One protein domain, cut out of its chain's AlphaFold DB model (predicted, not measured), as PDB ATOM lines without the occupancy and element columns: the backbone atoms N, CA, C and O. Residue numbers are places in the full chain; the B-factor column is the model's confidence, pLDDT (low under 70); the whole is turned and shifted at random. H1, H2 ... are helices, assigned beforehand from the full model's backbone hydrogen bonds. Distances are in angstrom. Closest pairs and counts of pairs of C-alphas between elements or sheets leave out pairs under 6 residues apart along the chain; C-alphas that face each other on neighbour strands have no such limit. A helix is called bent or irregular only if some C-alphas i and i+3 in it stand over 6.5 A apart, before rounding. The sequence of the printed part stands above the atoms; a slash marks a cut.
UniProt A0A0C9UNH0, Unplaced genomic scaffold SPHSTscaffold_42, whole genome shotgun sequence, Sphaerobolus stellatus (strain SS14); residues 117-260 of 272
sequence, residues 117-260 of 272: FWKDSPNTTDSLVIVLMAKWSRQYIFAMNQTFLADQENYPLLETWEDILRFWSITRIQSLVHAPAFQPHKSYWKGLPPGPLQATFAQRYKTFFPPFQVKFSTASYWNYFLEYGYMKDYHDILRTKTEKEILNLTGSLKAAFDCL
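AT A GLANCE: This is residues 117 to 260 of the 272 residues of an uncharacterized protein of Sphaerobolus stellatus (strain SS14) (UniProt A0A0C9UNH0). The long helix H1 is the core, with H2 and H6 packed on two opposite sides of it and H7 crossing its early part, residues 125 to 129, on a third. H4 packs on the late part of H7, H5 makes a corner with H6, H3 is near H2, and long loops run round these helices, with residues 189 to 194 sticking out. The printed part has 144 residues with seven named helices, H1 to H7 in order along the chain, and no named strand: it is all helix. It is compact, with a radius of gyration of the C-alphas of 16.3 A and spans of 43 by 42 by 39 A.

IN THESE COORDINATES: Find C-alpha 124 at (34.033, 82.797, 107.019); from there H1, residues 124 to 142, runs 27.5 A to C-alpha 142 at (32.046, 104.187, 124.166). Read on to H2, residues 161 to 167, and H3, residues 170 to 176. H4, residues 201 to 208, is only just irregular: C-alphas 203 and 206 are 6.9 A apart. Next come H5, residues 222 to 228, and H6, residues 230 to 240, which is 15.5 A long. H7, residues 243 to 258, runs 22.5 A and ends at C-alpha 258, at (27.436, 101.262, 101.786).

HOW THE PARTS SIT: Start at the hub, H1, which touches three helices. With residues 130 to 137 alone it touches H2, the same way at a shallow tilt of 16 degrees; the closest C-alphas, of Ile 130 and Trp 161, are 6.1 A apart. With residues 132 to 139 alone it touches H6, opposite ways at a shallow tilt of 26 degrees; the C-alphas of Lys 135 and Tyr 230 come closest, at 5.8 A. With residues 125 to 129 alone it touches H7 at a steep tilt of 52 degrees, closest at the C-alphas of Thr 125 and Leu 249, 6.1 A. Residues 253 to 258 of H7 alone touch H4, closest at the C-alphas of Ala 202 and Lys 254, 4.2 A; the tilt of 67 degrees is steep, only just short of about perpendicular. H5 and H6 only just touch, only at the corner, with 3 pairs of C-alphas within 8 A; the closest are those of Leu 226 and Lys 232, 4.9 A. H3 touches no helix, but the C-alphas of Arg 166 in H2 and Arg 172 in H3 are 6.7 A apart, close but not clearly touching. In H1, H2, H3, H5, H6 and H7 every O i to N i+4 pair is within hydrogen-bond range; in H4 it is 1 of 4, beside 4 of 5 O i to N i+3 pairs.

THE WHOLE: The two C-alphas farthest apart, of Pro 193 and Thr 240, are 45.4 A apart. The printed part has no cut. The links H1 to H2, H3 to H4 and H4 to H5 are long, with 18, 24 and 13 residues. The mean pLDDT of the printed part is 83.8; look for values under 70 at residues 117 to 122, 145, 151 to 154 and 190 to 196.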
ATOM      1  N   PHE A 117      21.702  89.042 100.690       62.38
ATOM      2  CA  PHE A 117      23.104  88.724 100.381       62.38
ATOM      3  C   PHE A 117      23.883  88.069 101.542       62.38
ATOM      4  O   PHE A 117      24.757  87.252 101.289       62.38
ATOM      5  N   TRP A 118      23.572  88.407 102.798       63.88
ATOM      6  CA  TRP A 118      24.287  87.932 103.992       63.88
ATOM      7  C   TRP A 118      23.568  86.789 104.730       63.88
ATOM      8  O   TRP A 118      24.081  86.291 105.730       63.88
ATOM      9  N   LYS A 119      22.369  86.394 104.274       61.97
ATOM     10  CA  LYS A 119      21.551  85.340 104.906       61.97
ATOM     11  C   LYS A 119      21.826  83.952 104.338       61.97
ATOM     12  O   LYS A 119      21.734  82.964 105.067       61.97
ATOM     13  N   ASP A 120      22.202  83.881 103.067       54.91
ATOM     14  CA  ASP A 120      22.440  82.622 102.374       54.91
ATOM     15  C   ASP A 120      23.881  82.149 102.627       54.91
ATOM     16  O   ASP A 120      24.803  82.433 101.870       54.91
ATOM     17  N   SER A 121      24.066  81.421 103.734       51.28
ATOM     18  CA  SER A 121      25.327  80.831 104.221       51.28
ATOM     19  C   SER A 121      26.454  81.847 104.490       51.28
ATOM     20  O   SER A 121      27.179  82.222 103.568       51.28
ATOM     21  N   PRO A 122      26.673  82.275 105.752       59.81
ATOM     22  CA  PRO A 122      27.757  83.197 106.056       59.81
ATOM     23  C   PRO A 122      29.084  82.519 105.724       59.81
ATOM     24  O   PRO A 122      29.484  81.535 106.355       59.81
ATOM     25  N   ASN A 123      29.772  83.034 104.709       71.44
ATOM     26  CA  ASN A 123      31.136  82.611 104.460       71.44
ATOM     27  C   ASN A 123      32.001  83.063 105.662       71.44
ATOM     28  O   ASN A 123      31.636  83.963 106.421       71.44
ATOM     29  N   THR A 124      33.177  82.468 105.862       78.44
ATOM     30  CA  THR A 124      34.033  82.797 107.019       78.44
ATOM     31  C   THR A 124      34.441  84.282 107.065       78.44
ATOM     32  O   THR A 124      34.722  84.814 108.135       78.44
ATOM     33  N   THR A 125      34.460  84.966 105.916       83.25
ATOM     34  CA  THR A 125      34.745  86.410 105.812       83.25
ATOM     35  C   THR A 125      33.575  87.237 106.335       83.25
ATOM     36  O   THR A 125      33.792  88.238 107.012       83.25
ATOM     37  N   ASP A 126      32.345  86.806 106.085       82.88
ATOM     38  CA  ASP A 126      31.140  87.520 106.488       82.88
ATOM     39  C   ASP A 126      30.980  87.536 108.003       82.88
ATOM     40  O   ASP A 126      30.754  88.591 108.596       82.88
ATOM     41  N   SER A 127      31.207  86.392 108.650       87.25
ATOM     42  CA  SER A 127      31.234  86.313 110.112       87.25
ATOM     43  C   SER A 127      32.304  87.235 110.707       87.25
ATOM     44  O   SER A 127      32.044  87.921 111.694       87.25
ATOM     45  N   LEU A 128      33.491  87.312 110.092       91.06
ATOM     46  CA  LEU A 128      34.552  88.226 110.531       91.06
ATOM     47  C   LEU A 128      34.140  89.696 110.386       91.06
ATOM     48  O   LEU A 128      34.396  90.494 111.285       91.06
ATOM     49  N   VAL A 129      33.488  90.056 109.279       91.62
ATOM     50  CA  VAL A 129      33.007  91.421 109.024       91.62
ATOM     51  C   VAL A 129      31.948  91.814 110.042       91.62
ATOM     52  O   VAL A 129      32.048  92.899 110.610       91.62
ATOM     53  N   ILE A 130      30.987  90.935 110.332       91.44
ATOM     54  CA  ILE A 130      29.960  91.172 111.354       91.44
ATOM     55  C   ILE A 130      30.618  91.418 112.717       91.44
ATOM     56  O   ILE A 130      30.333  92.429 113.359       91.44
ATOM     57  N   VAL A 131      31.563  90.565 113.129       92.88
ATOM     58  CA  VAL A 131      32.279  90.723 114.407       92.88
ATOM     59  C   VAL A 131      33.051  92.044 114.462       92.88
ATOM     60  O   VAL A 131      32.967  92.767 115.458       92.88
ATOM     61  N   LEU A 132      33.786  92.390 113.402       94.62
ATOM     62  CA  LEU A 132      34.546  93.638 113.327       94.62
ATOM     63  C   LEU A 132      33.634  94.867 113.364       94.62
ATOM     64  O   LEU A 132      33.900  95.804 114.115       94.62
ATOM     65  N   MET A 133      32.546  94.857 112.594       94.62
ATOM     66  CA  MET A 133      31.569  95.945 112.542       94.62
ATOM     67  C   MET A 133      30.842  96.116 113.876       94.62
ATOM     68  O   MET A 133      30.668  97.247 114.332       94.62
ATOM     69  N   ALA A 134      30.473  95.021 114.543       93.38
ATOM     70  CA  ALA A 134      29.884  95.048 115.877       93.38
ATOM     71  C   ALA A 134      30.854  95.636 116.912       93.38
ATOM     72  O   ALA A 134      30.481  96.538 117.664       93.38
ATOM     73  N   LYS A 135      32.116  95.176 116.928       93.00
ATOM     74  CA  LYS A 135      33.156  95.704 117.828       93.00
ATOM     75  C   LYS A 135      33.419  97.186 117.583       93.00
ATOM     76  O   LYS A 135      33.436  97.953 118.544       93.00
ATOM     77  N   TRP A 136      33.573  97.589 116.321       92.94
ATOM     78  CA  TRP A 136      33.733  98.992 115.943       92.94
ATOM     79  C   TRP A 136      32.556  99.834 116.436       92.94
ATOM     80  O   TRP A 136      32.771 100.824 117.125       92.94
ATOM     81  N   SER A 137      31.323  99.413 116.153       91.62
ATOM     82  CA  SER A 137      30.112 100.155 116.524       91.62
ATOM     83  C   SER A 137      30.012 100.371 118.037       91.62
ATOM     84  O   SER A 137      29.758 101.488 118.486       91.62
ATOM     85  N   ARG A 138      30.291  99.327 118.833       88.25
ATOM     86  CA  ARG A 138      30.311  99.417 120.302       88.25
ATOM     87  C   ARG A 138      31.417 100.351 120.792       88.25
ATOM     88  O   ARG A 138      31.149 101.279 121.548       88.25
ATOM     89  N   GLN A 139      32.656 100.130 120.351       87.38
ATOM     90  CA  GLN A 139      33.807 100.915 120.807       87.38
ATOM     91  C   GLN A 139      33.707 102.384 120.388       87.38
ATOM     92  O   GLN A 139      34.070 103.266 121.161       87.38
ATOM     93  N   TYR A 140      33.151 102.661 119.209       85.94
ATOM     94  CA  TYR A 140      32.936 104.022 118.737       85.94
ATOM     95  C   TYR A 140      31.983 104.805 119.648       85.94
ATOM     96  O   TYR A 140      32.284 105.941 120.005       85.94
ATOM     97  N   ILE A 141      30.868 104.196 120.064       80.38
ATOM     98  CA  ILE A 141      29.942 104.831 121.008       80.38
ATOM     99  C   ILE A 141      30.571 105.002 122.391       80.38
ATOM    100  O   ILE A 141      30.431 106.072 122.971       80.38
ATOM    101  N   PHE A 142      31.335 104.026 122.890       76.25
ATOM    102  CA  PHE A 142      32.046 104.187 124.166       76.25
ATOM    103  C   PHE A 142      33.094 105.309 124.149       76.25
ATOM    104  O   PHE A 142      33.375 105.893 125.192       76.25
ATOM    105  N   ALA A 143      33.666 105.628 122.985       78.06
ATOM    106  CA  ALA A 143      34.545 106.786 122.831       78.06
ATOM    107  C   ALA A 143      33.799 108.126 122.737       78.06
ATOM    108  O   ALA A 143      34.436 109.179 122.837       78.06
ATOM    109  N   MET A 144      32.479 108.131 122.527       75.44
ATOM    110  CA  MET A 144      31.708 109.367 122.610       75.44
ATOM    111  C   MET A 144      31.641 109.849 124.059       75.44
ATOM    112  O   MET A 144      31.583 109.060 124.999       75.44
ATOM    113  N   ASN A 145      31.619 111.169 124.249       69.81
ATOM    114  CA  ASN A 145      31.401 111.729 125.577       69.81
ATOM    115  C   ASN A 145      30.010 111.303 126.079       69.81
ATOM    116  O   ASN A 145      29.015 111.501 125.381       69.81
ATOM    117  N   GLN A 146      29.960 110.735 127.287       70.62
ATOM    118  CA  GLN A 146      28.741 110.234 127.923       70.62
ATOM    119  C   GLN A 146      27.636 111.292 128.017       70.62
ATOM    120  O   GLN A 146      26.463 110.939 128.015       70.62
ATOM    121  N   THR A 147      27.988 112.582 128.040       72.75
ATOM    122  CA  THR A 147      27.015 113.684 128.042       72.75
ATOM    123  C   THR A 147      26.165 113.759 126.774       72.75
ATOM    124  O   THR A 147      25.123 114.409 126.781       72.75
ATOM    125  N   PHE A 148      26.593 113.126 125.680       74.06
ATOM    126  CA  PHE A 148      25.820 113.075 124.441       74.06
ATOM    127  C   PHE A 148      24.836 111.905 124.396       74.06
ATOM    128  O   PHE A 148      23.961 111.915 123.532       74.06
ATOM    129  N   LEU A 149      24.963 110.916 125.285       78.50
ATOM    130  CA  LEU A 149      24.200 109.669 125.238       78.50
ATOM    131  C   LEU A 149      22.941 109.792 126.101       78.50
ATOM    132  O   LEU A 149      23.024 110.159 127.269       78.50
ATOM    133  N   ALA A 150      21.790 109.497 125.500       74.25
ATOM    134  CA  ALA A 150      20.476 109.663 126.113       74.25
ATOM    135  C   ALA A 150      20.117 108.552 127.110       74.25
ATOM    136  O   ALA A 150      19.360 108.787 128.048       74.25
ATOM    137  N   ASP A 151      20.672 107.356 126.913       69.88
ATOM    138  CA  ASP A 151      20.490 106.193 127.777       69.88
ATOM    139  C   ASP A 151      21.864 105.567 128.042       69.88
ATOM    140  O   ASP A 151      22.581 105.188 127.110       69.88
ATOM    141  N   GLN A 152      22.258 105.519 129.315       63.56
ATOM    142  CA  GLN A 152      23.559 105.008 129.747       63.56
ATOM    143  C   GLN A 152      23.528 103.518 130.112       63.56
ATOM    144  O   GLN A 152      24.592 102.924 130.281       63.56
ATOM    145  N   GLU A 153      22.345 102.906 130.208       62.94
ATOM    146  CA  GLU A 153      22.183 101.552 130.744       62.94
ATOM    147  C   GLU A 153      21.793 100.524 129.672       62.94
ATOM    148  O   GLU A 153      22.099  99.342 129.827       62.94
ATOM    149  N   ASN A 154      21.196 100.945 128.548       65.69
ATOM    150  CA  ASN A 154      20.644 100.021 127.549       65.69
ATOM    151  C   ASN A 154      21.346 100.060 126.175       65.69
ATOM    152  O   ASN A 154      20.747 100.360 125.129       65.69
ATOM    153  N   TYR A 155      22.639  99.723 126.155       71.25
ATOM    154  CA  TYR A 155      23.361  99.530 124.895       71.25
ATOM    155  C   TYR A 155      22.955  98.211 124.228       71.25
ATOM    156  O   TYR A 155      23.017  97.154 124.858       71.25
ATOM    157  N   PRO A 156      22.581  98.237 122.939       74.94
ATOM    158  CA  PRO A 156      22.126  97.038 122.258       74.94
ATOM    159  C   PRO A 156      23.290  96.069 122.047       74.94
ATOM    160  O   PRO A 156      24.396  96.457 121.653       74.94
ATOM    161  N   LEU A 157      23.018  94.785 122.259       83.12
ATOM    162  CA  LEU A 157      23.916  93.722 121.842       83.12
ATOM    163  C   LEU A 157      23.900  93.652 120.308       83.12
ATOM    164  O   LEU A 157      22.844  93.551 119.695       83.12
ATOM    165  N   LEU A 158      25.078  93.759 119.698       90.12
ATOM    166  CA  LEU A 158      25.254  93.708 118.243       90.12
ATOM    167  C   LEU A 158      25.893  92.372 117.872       90.12
ATOM    168  O   LEU A 158      27.099  92.225 118.083       90.12
ATOM    169  N   GLU A 159      25.116  91.409 117.386       87.44
ATOM    170  CA  GLU A 159      25.634  90.086 116.988       87.44
ATOM    171  C   GLU A 159      25.360  89.777 115.525       87.44
ATOM    172  O   GLU A 159      26.149  89.090 114.879       87.44
ATOM    173  N   THR A 160      24.264  90.312 114.995       88.06
ATOM    174  CA  THR A 160      23.830  90.078 113.623       88.06
ATOM    175  C   THR A 160      24.032  91.310 112.752       88.06
ATOM    176  O   THR A 160      24.242  92.433 113.226       88.06
ATOM    177  N   TRP A 161      23.954  91.102 111.441       88.00
ATOM    178  CA  TRP A 161      23.994  92.199 110.486       88.00
ATOM    179  C   TRP A 161      22.782  93.129 110.643       88.00
ATOM    180  O   TRP A 161      22.919  94.351 110.587       88.00
ATOM    181  N   GLU A 162      21.613  92.562 110.936       88.50
ATOM    182  CA  GLU A 162      20.395  93.286 111.286       88.50
ATOM    183  C   GLU A 162      20.601  94.226 112.475       88.50
ATOM    184  O   GLU A 162      20.163  95.378 112.422       88.50
ATOM    185  N   ASP A 163      21.285  93.765 113.526       89.44
ATOM    186  CA  ASP A 163      21.550  94.585 114.710       89.44
ATOM    187  C   ASP A 163      22.442  95.776 114.365       89.44
ATOM    188  O   ASP A 163      22.161  96.898 114.782       89.44
ATOM    189  N   ILE A 164      23.486  95.555 113.561       91.31
ATOM    190  CA  ILE A 164      24.418  96.605 113.128       91.31
ATOM    191  C   ILE A 164      23.699  97.644 112.258       91.31
ATOM    192  O   ILE A 164      23.864  98.848 112.466       91.31
ATOM    193  N   LEU A 165      22.878  97.204 111.303       90.62
ATOM    194  CA  LEU A 165      22.108  98.113 110.454       90.62
ATOM    195  C   LEU A 165      21.073  98.905 111.253       90.62
ATOM    196  O   LEU A 165      20.915 100.108 111.042       90.62
ATOM    197  N   ARG A 166      20.389  98.249 112.197       90.19
ATOM    198  CA  ARG A 166      19.452  98.912 113.106       90.19
ATOM    199  C   ARG A 166      20.179  99.908 114.001       90.19
ATOM    200  O   ARG A 166      19.650 100.988 114.239       90.19
ATOM    201  N   PHE A 167      21.379  99.584 114.468       90.88
ATOM    202  CA  PHE A 167      22.191 100.472 115.293       90.88
ATOM    203  C   PHE A 167      22.532 101.783 114.584       90.88
ATOM    204  O   PHE A 167      22.315 102.854 115.143       90.88
ATOM    205  N   TRP A 168      22.985 101.699 113.333       91.19
ATOM    206  CA  TRP A 168      23.310 102.855 112.492       91.19
ATOM    207  C   TRP A 168      22.106 103.418 111.723       91.19
ATOM    208  O   TRP A 168      22.280 104.114 110.717       91.19
ATOM    209  N   SER A 169      20.885 103.127 112.175       90.94
ATOM    210  CA  SER A 169      19.677 103.748 111.635       90.94
ATOM    211  C   SER A 169      19.456 105.138 112.224       90.94
ATOM    212  O   SER A 169      19.820 105.400 113.373       90.94
ATOM    213  N   ILE A 170      18.828 106.031 111.456       89.44
ATOM    214  CA  ILE A 170      18.521 107.391 111.930       89.44
ATOM    215  C   ILE A 170      17.677 107.341 113.206       89.44
ATOM    216  O   ILE A 170      18.015 107.996 114.189       89.44
ATOM    217  N   THR A 171      16.642 106.499 113.227       88.75
ATOM    218  CA  THR A 171      15.744 106.343 114.377       88.75
ATOM    219  C   THR A 171      16.487 105.871 115.624       88.75
ATOM    220  O   THR A 171      16.273 106.404 116.714       88.75
ATOM    221  N   ARG A 172      17.409 104.908 115.488       87.44
ATOM    222  CA  ARG A 172      18.181 104.425 116.637       87.44
ATOM    223  C   ARG A 172      19.162 105.473 117.141       87.44
ATOM    224  O   ARG A 172      19.233 105.664 118.351       87.44
ATOM    225  N   ILE A 173      19.862 106.183 116.257       88.31
ATOM    226  CA  ILE A 173      20.771 107.263 116.666       88.31
ATOM    227  C   ILE A 173      20.007 108.411 117.341       88.31
ATOM    228  O   ILE A 173      20.477 108.914 118.357       88.31
ATOM    229  N   GLN A 174      18.810 108.765 116.859       87.56
ATOM    230  CA  GLN A 174      17.913 109.723 117.526       87.56
ATOM    231  C   GLN A 174      17.513 109.284 118.937       87.56
ATOM    232  O   GLN A 174      17.428 110.121 119.825       87.56
ATOM    233  N   SER A 175      17.304 107.985 119.163       86.94
ATOM    234  CA  SER A 175      17.020 107.471 120.511       86.94
ATOM    235  C   SER A 175      18.257 107.379 121.411       86.94
ATOM    236  O   SER A 175      18.126 107.400 122.628       86.94
ATOM    237  N   LEU A 176      19.452 107.241 120.824       84.69
ATOM    238  CA  LEU A 176      20.697 107.010 121.557       84.69
ATOM    239  C   LEU A 176      21.397 108.315 121.952       84.69
ATOM    240  O   LEU A 176      22.117 108.338 122.945       84.69
ATOM    241  N   VAL A 177      21.220 109.388 121.178       84.19
ATOM    242  CA  VAL A 177      21.936 110.661 121.336       84.19
ATOM    243  C   VAL A 177      20.939 111.779 121.646       84.19
ATOM    244  O   VAL A 177      19.906 111.868 120.997       84.19
ATOM    245  N   HIS A 178      21.241 112.664 122.602       80.88
ATOM    246  CA  HIS A 178      20.299 113.705 123.056       80.88
ATOM    247  C   HIS A 178      19.907 114.743 121.985       80.88
ATOM    248  O   HIS A 178      18.829 115.324 122.068       80.88
ATOM    249  N   ALA A 179      20.773 115.002 121.003       82.12
ATOM    250  CA  ALA A 179      20.516 115.946 119.912       82.12
ATOM    251  C   ALA A 179      21.438 115.663 118.708       82.12
ATOM    252  O   ALA A 179      22.392 116.411 118.466       82.12
ATOM    253  N   PRO A 180      21.247 114.550 117.977       84.88
ATOM    254  CA  PRO A 180      22.075 114.254 116.820       84.88
ATOM    255  C   PRO A 180      21.751 115.221 115.680       84.88
ATOM    256  O   PRO A 180      20.597 115.380 115.295       84.88
ATOM    257  N   ALA A 181      22.789 115.818 115.098       85.38
ATOM    258  CA  ALA A 181      22.674 116.581 113.864       85.38
ATOM    259  C   ALA A 181      23.013 115.680 112.671       85.38
ATOM    260  O   ALA A 181      24.125 115.146 112.582       85.38
ATOM    261  N   PHE A 182      22.074 115.532 111.738       86.56
ATOM    262  CA  PHE A 182      22.287 114.776 110.507       86.56
ATOM    263  C   PHE A 182      22.676 115.711 109.366       86.56
ATOM    264  O   PHE A 182      22.150 116.810 109.221       86.56
ATOM    265  N   GLN A 183      23.618 115.266 108.537       83.44
ATOM    266  CA  GLN A 183      24.041 115.996 107.348       83.44
ATOM    267  C   GLN A 183      23.805 115.128 106.115       83.44
ATOM    268  O   GLN A 183      24.159 113.943 106.136       83.44
ATOM    269  N   PRO A 184      23.245 115.689 105.030       80.31
ATOM    270  CA  PRO A 184      23.037 114.929 103.813       80.31
ATOM    271  C   PRO A 184      24.379 114.573 103.179       80.31
ATOM    272  O   PRO A 184      25.281 115.407 103.055       80.31
ATOM    273  N   HIS A 185      24.482 113.330 102.720       78.69
ATOM    274  CA  HIS A 185      25.634 112.862 101.966       78.69
ATOM    275  C   HIS A 185      25.364 112.968 100.467       78.69
ATOM    276  O   HIS A 185      24.438 112.346  99.949       78.69
ATOM    277  N   LYS A 186      26.164 113.774  99.766       77.00
ATOM    278  CA  LYS A 186      25.912 114.161  98.371       77.00
ATOM    279  C   LYS A 186      26.324 113.108  97.342       77.00
ATOM    280  O   LYS A 186      25.914 113.227  96.193       77.00
ATOM    281  N   SER A 187      27.116 112.088  97.694       71.69
ATOM    282  CA  SER A 187      27.703 111.197  96.672       71.69
ATOM    283  C   SER A 187      26.690 110.328  95.937       71.69
ATOM    284  O   SER A 187      26.989 109.823  94.861       71.69
ATOM    285  N   TYR A 188      25.520 110.110  96.533       71.25
ATOM    286  CA  TYR A 188      24.473 109.265  95.961       71.25
ATOM    287  C   TYR A 188      23.425 110.066  95.173       71.25
ATOM    288  O   TYR A 188      22.502 109.484  94.608       71.25
ATOM    289  N   TRP A 189      23.569 111.392  95.112       71.62
ATOM    290  CA  TRP A 189      22.601 112.286  94.490       71.62
ATOM    291  C   TRP A 189      23.040 112.656  93.075       71.62
ATOM    292  O   TRP A 189      24.187 113.038  92.841       71.62
ATOM    293  N   LYS A 190      22.111 112.573  92.122       68.31
ATOM    294  CA  LYS A 190      22.324 113.011  90.737       68.31
ATOM    295  C   LYS A 190      21.721 114.404  90.544       68.31
ATOM    296  O   LYS A 190      20.670 114.694  91.102       68.31
ATOM    297  N   GLY A 191      22.376 115.252  89.752       65.81
ATOM    298  CA  GLY A 191      21.845 116.574  89.385       65.81
ATOM    299  C   GLY A 191      21.980 117.670  90.450       65.81
ATOM    300  O   GLY A 191      21.385 118.731  90.294       65.81
ATOM    301  N   LEU A 192      22.760 117.450  91.516       65.81
ATOM    302  CA  LEU A 192      23.088 118.514  92.470       65.81
ATOM    303  C   LEU A 192      24.063 119.534  91.857       65.81
ATOM    304  O   LEU A 192      24.895 119.157  91.025       65.81
ATOM    305  N   PRO A 193      24.008 120.812  92.285       62.59
ATOM    306  CA  PRO A 193      24.967 121.820  91.857       62.59
ATOM    307  C   PRO A 193      26.408 121.383  92.167       62.59
ATOM    308  O   PRO A 193      26.643 120.707  93.178       62.59
ATOM    309  N   PRO A 194      27.376 121.765  91.314       60.16
ATOM    310  CA  PRO A 194      28.764 121.358  91.466       60.16
ATOM    311  C   PRO A 194      29.304 121.794  92.831       60.16
ATOM    312  O   PRO A 194      29.149 122.934  93.261       60.16
ATOM    313  N   GLY A 195      29.938 120.856  93.521       65.69
ATOM    314  CA  GLY A 195      30.569 121.061  94.816       65.69
ATOM    315  C   GLY A 195      31.650 120.008  95.047       65.69
ATOM    316  O   GLY A 195      31.853 119.143  94.191       65.69
ATOM    317  N   PRO A 196      32.353 120.059  96.191       69.50
ATOM    318  CA  PRO A 196      33.378 119.076  96.508       69.50
ATOM    319  C   PRO A 196      32.801 117.660  96.447       69.50
ATOM    320  O   PRO A 196      31.784 117.370  97.084       69.50
ATOM    321  N   LEU A 197      33.454 116.785  95.682       70.50
ATOM    322  CA  LEU A 197      33.128 115.363  95.633       70.50
ATOM    323  C   LEU A 197      33.276 114.774  97.038       70.50
ATOM    324  O   LEU A 197      34.364 114.759  97.611       70.50
ATOM    325  N   GLN A 198      32.166 114.303  97.599       79.12
ATOM    326  CA  GLN A 198      32.169 113.613  98.882       79.12
ATOM    327  C   GLN A 198      32.445 112.127  98.661       79.12
ATOM    328  O   GLN A 198      31.813 111.494  97.816       79.12
ATOM    329  N   ALA A 199      33.370 111.566  99.439       84.00
ATOM    330  CA  ALA A 199      33.651 110.137  99.409       84.00
ATOM    331  C   ALA A 199      32.431 109.339  99.892       84.00
ATOM    332  O   ALA A 199      31.868 109.677 100.938       84.00
ATOM    333  N   THR A 200      32.044 108.290  99.160       86.88
ATOM    334  CA  THR A 200      30.926 107.397  99.523       86.88
ATOM    335  C   THR A 200      31.157 106.738 100.884       86.88
ATOM    336  O   THR A 200      32.283 106.708 101.390       86.88
ATOM    337  N   PHE A 201      30.118 106.161 101.489       89.31
ATOM    338  CA  PHE A 201      30.279 105.438 102.752       89.31
ATOM    339  C   PHE A 201      31.264 104.273 102.606       89.31
ATOM    340  O   PHE A 201      32.192 104.175 103.412       89.31
ATOM    341  N   ALA A 202      31.174 103.488 101.524       89.25
ATOM    342  CA  ALA A 202      32.187 102.490 101.195       89.25
ATOM    343  C   ALA A 202      33.594 103.075 101.121       89.25
ATOM    344  O   ALA A 202      34.523 102.460 101.620       89.25
ATOM    345  N   GLN A 203      33.803 104.245 100.516       88.19
ATOM    346  CA  GLN A 203      35.141 104.842 100.432       88.19
ATOM    347  C   GLN A 203      35.655 105.313 101.798       88.19
ATOM    348  O   GLN A 203      36.858 105.247 102.059       88.19
ATOM    349  N   ARG A 204      34.747 105.725 102.688       89.06
ATOM    350  CA  ARG A 204      35.053 106.163 104.054       89.06
ATOM    351  C   ARG A 204      35.392 105.017 105.009       89.06
ATOM    352  O   ARG A 204      35.846 105.304 106.111       89.06
ATOM    353  N   TYR A 205      35.270 103.744 104.614       89.94
ATOM    354  CA  TYR A 205      35.623 102.620 105.496       89.94
ATOM    355  C   TYR A 205      37.054 102.737 106.048       89.94
ATOM    356  O   TYR A 205      37.273 102.462 107.221       89.94
ATOM    357  N   LYS A 206      38.018 103.223 105.242       89.06
ATOM    358  CA  LYS A 206      39.434 103.382 105.640       89.06
ATOM    359  C   LYS A 206      39.632 104.348 106.801       89.06
ATOM    360  O   LYS A 206      40.629 104.254 107.504       89.06
ATOM    361  N   THR A 207      38.697 105.276 106.991       87.94
ATOM    362  CA  THR A 207      38.698 106.191 108.132       87.94
ATOM    363  C   THR A 207      38.501 105.434 109.446       87.94
ATOM    364  O   THR A 207      39.069 105.816 110.463       87.94
ATOM    365  N   PHE A 208      37.722 104.354 109.421       89.50
ATOM    366  CA  PHE A 208      37.385 103.559 110.601       89.50
ATOM    367  C   PHE A 208      38.174 102.245 110.662       89.50
ATOM    368  O   PHE A 208      38.455 101.755 111.745       89.50
ATOM    369  N   PHE A 209      38.601 101.700 109.527       92.00
ATOM    370  CA  PHE A 209      39.448 100.511 109.409       92.00
ATOM    371  C   PHE A 209      40.749 100.885 108.684       92.00
ATOM    372  O   PHE A 209      40.907 100.601 107.491       92.00
ATOM    373  N   PRO A 210      41.658 101.606 109.362       90.62
ATOM    374  CA  PRO A 210      42.849 102.159 108.738       90.62
ATOM    375  C   PRO A 210      43.939 101.099 108.502       90.62
ATOM    376  O   PRO A 210      44.005 100.100 109.224       90.62
ATOM    377  N   PRO A 211      44.835 101.319 107.520       87.81
ATOM    378  CA  PRO A 211      45.969 100.433 107.265       87.81
ATOM    379  C   PRO A 211      47.007 100.487 108.399       87.81
ATOM    380  O   PRO A 211      46.989 101.389 109.235       87.81
ATOM    381  N   PHE A 212      47.958  99.549 108.393       85.56
ATOM    382  CA  PHE A 212      48.990  99.408 109.432       85.56
ATOM    383  C   PHE A 212      49.836 100.663 109.682       85.56
ATOM    384  O   PHE A 212      50.341 100.851 110.782       85.56
ATOM    385  N   GLN A 213      50.022 101.508 108.668       82.69
ATOM    386  CA  GLN A 213      50.894 102.683 108.741       82.69
ATOM    387  C   GLN A 213      50.210 103.915 109.351       82.69
ATOM    388  O   GLN A 213      50.818 104.985 109.390       82.69
ATOM    389  N   VAL A 214      48.955 103.799 109.796       83.94
ATOM    390  CA  VAL A 214      48.239 104.930 110.388       83.94
ATOM    391  C   VAL A 214      48.925 105.398 111.667       83.94
ATOM    392  O   VAL A 214      49.306 104.600 112.523       83.94
ATOM    393  N   LYS A 215      49.065 106.715 111.803       82.19
ATOM    394  CA  LYS A 215      49.519 107.360 113.032       82.19
ATOM    395  C   LYS A 215      48.439 108.322 113.493       82.19
ATOM    396  O   LYS A 215      47.968 109.162 112.724       82.19
ATOM    397  N   PHE A 216      48.036 108.180 114.745       82.44
ATOM    398  CA  PHE A 216      47.155 109.137 115.396       82.44
ATOM    399  C   PHE A 216      47.984 110.103 116.238       82.44
ATOM    400  O   PHE A 216      49.107 109.787 116.635       82.44
ATOM    401  N   SER A 217      47.422 111.273 116.544       82.38
ATOM    402  CA  SER A 217      48.040 112.157 117.535       82.38
ATOM    403  C   SER A 217      48.184 111.431 118.878       82.38
ATOM    404  O   SER A 217      47.367 110.581 119.225       82.38
ATOM    405  N   THR A 218      49.202 111.768 119.666       77.62
ATOM    406  CA  THR A 218      49.498 111.105 120.950       77.62
ATOM    407  C   THR A 218      48.337 111.171 121.946       77.62
ATOM    408  O   THR A 218      48.121 110.227 122.696       77.62
ATOM    409  N   ALA A 219      47.544 112.245 121.917       78.62
ATOM    410  CA  ALA A 219      46.361 112.426 122.767       78.62
ATOM    411  C   ALA A 219      45.075 111.785 122.201       78.62
ATOM    412  O   ALA A 219      43.990 111.958 122.753       78.62
ATOM    413  N   SER A 220      45.161 111.088 121.068       82.12
ATOM    414  CA  SER A 220      44.011 110.472 120.417       82.12
ATOM    415  C   SER A 220      43.574 109.201 121.147       82.12
ATOM    416  O   SER A 220      44.351 108.255 121.273       82.12
ATOM    417  N   TYR A 221      42.300 109.129 121.539       77.75
ATOM    418  CA  TYR A 221      41.691 107.911 122.096       77.75
ATOM    419  C   TYR A 221      41.747 106.723 121.122       77.75
ATOM    420  O   TYR A 221      41.700 105.569 121.536       77.75
ATOM    421  N   TRP A 222      41.928 106.984 119.826       83.38
ATOM    422  CA  TRP A 222      42.099 105.954 118.805       83.38
ATOM    423  C   TRP A 222      43.373 105.118 118.984       83.38
ATOM    424  O   TRP A 222      43.389 103.968 118.552       83.38
ATOM    425  N   ASN A 223      44.403 105.638 119.670       85.38
ATOM    426  CA  ASN A 223      45.574 104.832 120.035       85.38
ATOM    427  C   ASN A 223      45.180 103.645 120.925       85.38
ATOM    428  O   ASN A 223      45.699 102.550 120.742       85.38
ATOM    429  N   TYR A 224      44.195 103.825 121.812       88.00
ATOM    430  CA  TYR A 224      43.689 102.736 122.646       88.00
ATOM    431  C   TYR A 224      43.039 101.634 121.801       88.00
ATOM    432  O   TYR A 224      43.250 100.449 122.046       88.00
ATOM    433  N   PHE A 225      42.294 102.000 120.754       89.81
ATOM    434  CA  PHE A 225      41.692 101.013 119.855       89.81
ATOM    435  C   PHE A 225      42.718 100.299 118.980       89.81
ATOM    436  O   PHE A 225      42.529  99.122 118.665       89.81
ATOM    437  N   LEU A 226      43.796 100.993 118.613       89.62
ATOM    438  CA  LEU A 226      44.922 100.422 117.883       89.62
ATOM    439  C   LEU A 226      45.702  99.406 118.725       89.62
ATOM    440  O   LEU A 226      46.136  98.389 118.193       89.62
ATOM    441  N   GLU A 227      45.856  99.663 120.025       90.06
ATOM    442  CA  GLU A 227      46.649  98.822 120.926       90.06
ATOM    443  C   GLU A 227      45.839  97.706 121.600       90.06
ATOM    444  O   GLU A 227      46.391  96.638 121.848       90.06
ATOM    445  N   TYR A 228      44.540  97.915 121.857       90.00
ATOM    446  CA  TYR A 228      43.698  96.994 122.642       90.00
ATOM    447  C   TYR A 228      42.296  96.747 122.065       90.00
ATOM    448  O   TYR A 228      41.565  95.896 122.572       90.00
ATOM    449  N   GLY A 229      41.882  97.496 121.044       91.62
ATOM    450  CA  GLY A 229      40.505  97.486 120.552       91.62
ATOM    451  C   GLY A 229      40.311  96.791 119.209       91.62
ATOM    452  O   GLY A 229      41.093  95.952 118.768       91.62
ATOM    453  N   TYR A 230      39.228  97.167 118.531       93.94
ATOM    454  CA  TYR A 230      38.827  96.551 117.267       93.94
ATOM    455  C   TYR A 230      39.858  96.776 116.147       93.94
ATOM    456  O   TYR A 230      39.941  95.963 115.229       93.94
ATOM    457  N   MET A 231      40.641  97.865 116.201       93.75
ATOM    458  CA  MET A 231      41.688  98.123 115.208       93.75
ATOM    459  C   MET A 231      42.850  97.146 115.369       93.75
ATOM    460  O   MET A 231      43.362  96.670 114.358       93.75
ATOM    461  N   LYS A 232      43.218  96.789 116.608       94.31
ATOM    462  CA  LYS A 232      44.175  95.708 116.871       94.31
ATOM    463  C   LYS A 232      43.687  94.400 116.256       94.31
ATOM    464  O   LYS A 232      44.419  93.786 115.489       94.31
ATOM    465  N   ASP A 233      42.443  94.013 116.541       94.31
ATOM    466  CA  ASP A 233      41.854  92.779 116.005       94.31
ATOM    467  C   ASP A 233      41.844  92.784 114.470       94.31
ATOM    468  O   ASP A 233      42.209  91.798 113.831       94.31
ATOM    469  N   TYR A 234      41.476  93.916 113.866       95.25
ATOM    470  CA  TYR A 234      41.530  94.107 112.420       95.25
ATOM    471  C   TYR A 234      42.956  93.933 111.878       95.25
ATOM    472  O   TYR A 234      43.158  93.213 110.903       95.25
ATOM    473  N   HIS A 235      43.958  94.537 112.518       95.19
ATOM    474  CA  HIS A 235      45.363  94.416 112.123       95.19
ATOM    475  C   HIS A 235      45.902  92.994 112.304       95.19
ATOM    476  O   HIS A 235      46.621  92.505 111.436       95.19
ATOM    477  N   ASP A 236      45.522  92.300 113.372       94.38
ATOM    478  CA  ASP A 236      45.888  90.901 113.603       94.38
ATOM    479  C   ASP A 236      45.286  89.988 112.516       94.38
ATOM    480  O   ASP A 236      45.977  89.121 111.972       94.38
ATOM    481  N   ILE A 237      44.036  90.239 112.103       92.81
ATOM    482  CA  ILE A 237      43.413  89.556 110.958       92.81
ATOM    483  C   ILE A 237      44.196  89.845 109.674       92.81
ATOM    484  O   ILE A 237      44.536  88.919 108.943       92.81
ATOM    485  N   LEU A 238      44.538  91.105 109.403       93.19
ATOM    486  CA  LEU A 238      45.297  91.457 108.203       93.19
ATOM    487  C   LEU A 238      46.680  90.784 108.153       93.19
ATOM    488  O   LEU A 238      47.138  90.449 107.067       93.19
ATOM    489  N   ARG A 239      47.347  90.554 109.294       94.00
ATOM    490  CA  ARG A 239      48.655  89.863 109.335       94.00
ATOM    491  C   ARG A 239      48.561  88.363 109.063       94.00
ATOM    492  O   ARG A 239      49.540  87.769 108.625       94.00
ATOM    493  N   THR A 240      47.421  87.748 109.363       93.00
ATOM    494  CA  THR A 240      47.232  86.290 109.261       93.00
ATOM    495  C   THR A 240      46.612  85.852 107.935       93.00
ATOM    496  O   THR A 240      46.537  84.656 107.660       93.00
ATOM    497  N   LYS A 241      46.164  86.804 107.111       91.62
ATOM    498  CA  LYS A 241      45.420  86.561 105.874       91.62
ATOM    499  C   LYS A 241      46.266  86.785 104.625       91.62
ATOM    500  O   LYS A 241      47.161  87.623 104.593       91.62
ATOM    501  N   THR A 242      45.949  86.038 103.573       93.25
ATOM    502  CA  THR A 242      46.543  86.216 102.240       93.25
ATOM    503  C   THR A 242      46.030  87.493 101.567       93.25
ATOM    504  O   THR A 242      44.949  87.985 101.891       93.25
ATOM    505  N   GLU A 243      46.744  88.006 100.561       92.69
ATOM    506  CA  GLU A 243      46.317  89.202  99.812       92.69
ATOM    507  C   GLU A 243      44.908  89.062  99.211       92.69
ATOM    508  O   GLU A 243      44.110  89.999  99.255       92.69
ATOM    509  N   LYS A 244      44.567  87.868  98.705       92.50
ATOM    510  CA  LYS A 244      43.235  87.574  98.159       92.50
ATOM    511  C   LYS A 244      42.148  87.654  99.233       92.50
ATOM    512  O   LYS A 244      41.082  88.210  98.983       92.50
ATOM    513  N   GLU A 245      42.406  87.116 100.422       91.50
ATOM    514  CA  GLU A 245      41.464  87.194 101.544       91.50
ATOM    515  C   GLU A 245      41.325  88.627 102.070       91.50
ATOM    516  O   GLU A 245      40.216  89.051 102.380       91.50
ATOM    517  N   ILE A 246      42.418  89.395 102.116       91.88
ATOM    518  CA  ILE A 246      42.395  90.818 102.490       91.88
ATOM    519  C   ILE A 246      41.563  91.626 101.490       91.88
ATOM    520  O   ILE A 246      40.784  92.496 101.892       91.88
ATOM    521  N   LEU A 247      41.694  91.338 100.192       92.00
ATOM    522  CA  LEU A 247      40.886  91.973  99.156       92.00
ATOM    523  C   LEU A 247      39.398  91.643  99.334       92.00
ATOM    524  O   LEU A 247      38.571  92.550  99.259       92.00
ATOM    525  N   ASN A 248      39.069  90.380  99.630       91.31
ATOM    526  CA  ASN A 248      37.694  89.961  99.905       91.31
ATOM    527  C   ASN A 248      37.130  90.661 101.151       91.31
ATOM    528  O   ASN A 248      36.090  91.304 101.075       91.31
ATOM    529  N   LEU A 249      37.870  90.640 102.265       92.00
ATOM    530  CA  LEU A 249      37.516  91.334 103.506       92.00
ATOM    531  C   LEU A 249      37.276  92.829 103.267       92.00
ATOM    532  O   LEU A 249      36.315  93.402 103.772       92.00
ATOM    533  N   THR A 250      38.133  93.461 102.466       92.56
ATOM    534  CA  THR A 250      37.991  94.870 102.092       92.56
ATOM    535  C   THR A 250      36.732  95.114 101.261       92.56
ATOM    536  O   THR A 250      36.041  96.107 101.485       92.56
ATOM    537  N   GLY A 251      36.426  94.235 100.305       91.81
ATOM    538  CA  GLY A 251      35.192  94.290  99.521       91.81
ATOM    539  C   GLY A 251      33.953  94.173 100.406       91.81
ATOM    540  O   GLY A 251      33.067  95.025 100.337       91.81
ATOM    541  N   SER A 252      33.947  93.192 101.306       91.00
ATOM    542  CA  SER A 252      32.875  92.956 102.272       91.00
ATOM    543  C   SER A 252      32.688  94.126 103.246       91.00
ATOM    544  O   SER A 252      31.560  94.560 103.461       91.00
ATOM    545  N   LEU A 253      33.769  94.713 103.776       92.44
ATOM    546  CA  LEU A 253      33.693  95.917 104.617       92.44
ATOM    547  C   LEU A 253      33.130  97.116 103.846       92.44
ATOM    548  O   LEU A 253      32.278  97.832 104.360       92.44
ATOM    549  N   LYS A 254      33.551  97.339 102.597       92.38
ATOM    550  CA  LYS A 254      32.983  98.414 101.765       92.38
ATOM    551  C   LYS A 254      31.483  98.224 101.545       92.38
ATOM    552  O   LYS A 254      30.726  99.172 101.733       92.38
ATOM    553  N   ALA A 255      31.066  97.007 101.198       89.81
ATOM    554  CA  ALA A 255      29.658  96.665 101.020       89.81
ATOM    555  C   ALA A 255      28.852  96.861 102.313       89.81
ATOM    556  O   ALA A 255      27.734  97.372 102.270       89.81
ATOM    557  N   ALA A 256      29.442  96.523 103.465       90.38
ATOM    558  CA  ALA A 256      28.852  96.769 104.773       90.38
ATOM    559  C   ALA A 256      28.633  98.273 105.015       90.38
ATOM    560  O   ALA A 256      27.526  98.693 105.345       90.38
ATOM    561  N   PHE A 257      29.655  99.101 104.778       91.38
ATOM    562  CA  PHE A 257      29.558 100.554 104.943       91.38
ATOM    563  C   PHE A 257      28.527 101.199 104.005       91.38
ATOM    564  O   PHE A 257      27.783 102.075 104.439       91.38
ATOM    565  N   ASP A 258      28.431 100.757 102.749       89.31
ATOM    566  CA  ASP A 258      27.436 101.262 101.786       89.31
ATOM    567  C   ASP A 258      25.980 100.922 102.153       89.31
ATOM    568  O   ASP A 258      25.048 101.506 101.593       89.31
ATOM    569  N   CYS A 259      25.765  99.982 103.076       88.31
ATOM    570  CA  CYS A 259      24.437  99.632 103.572       88.31
ATOM    571  C   CYS A 259      23.993 100.461 104.787       88.31
ATOM    572  O   CYS A 259      22.814 100.414 105.142       88.31
ATOM    573  N   LEU A 260      24.900 101.203 105.431       90.00
ATOM    574  CA  LEU A 260      24.578 102.009 106.609       90.00
ATOM    575  C   LEU A 260      23.746 103.236 106.216       90.00
ATOM    576  O   LEU A 260      24.002 103.871 105.195       90.00
TER     577      LEU A 260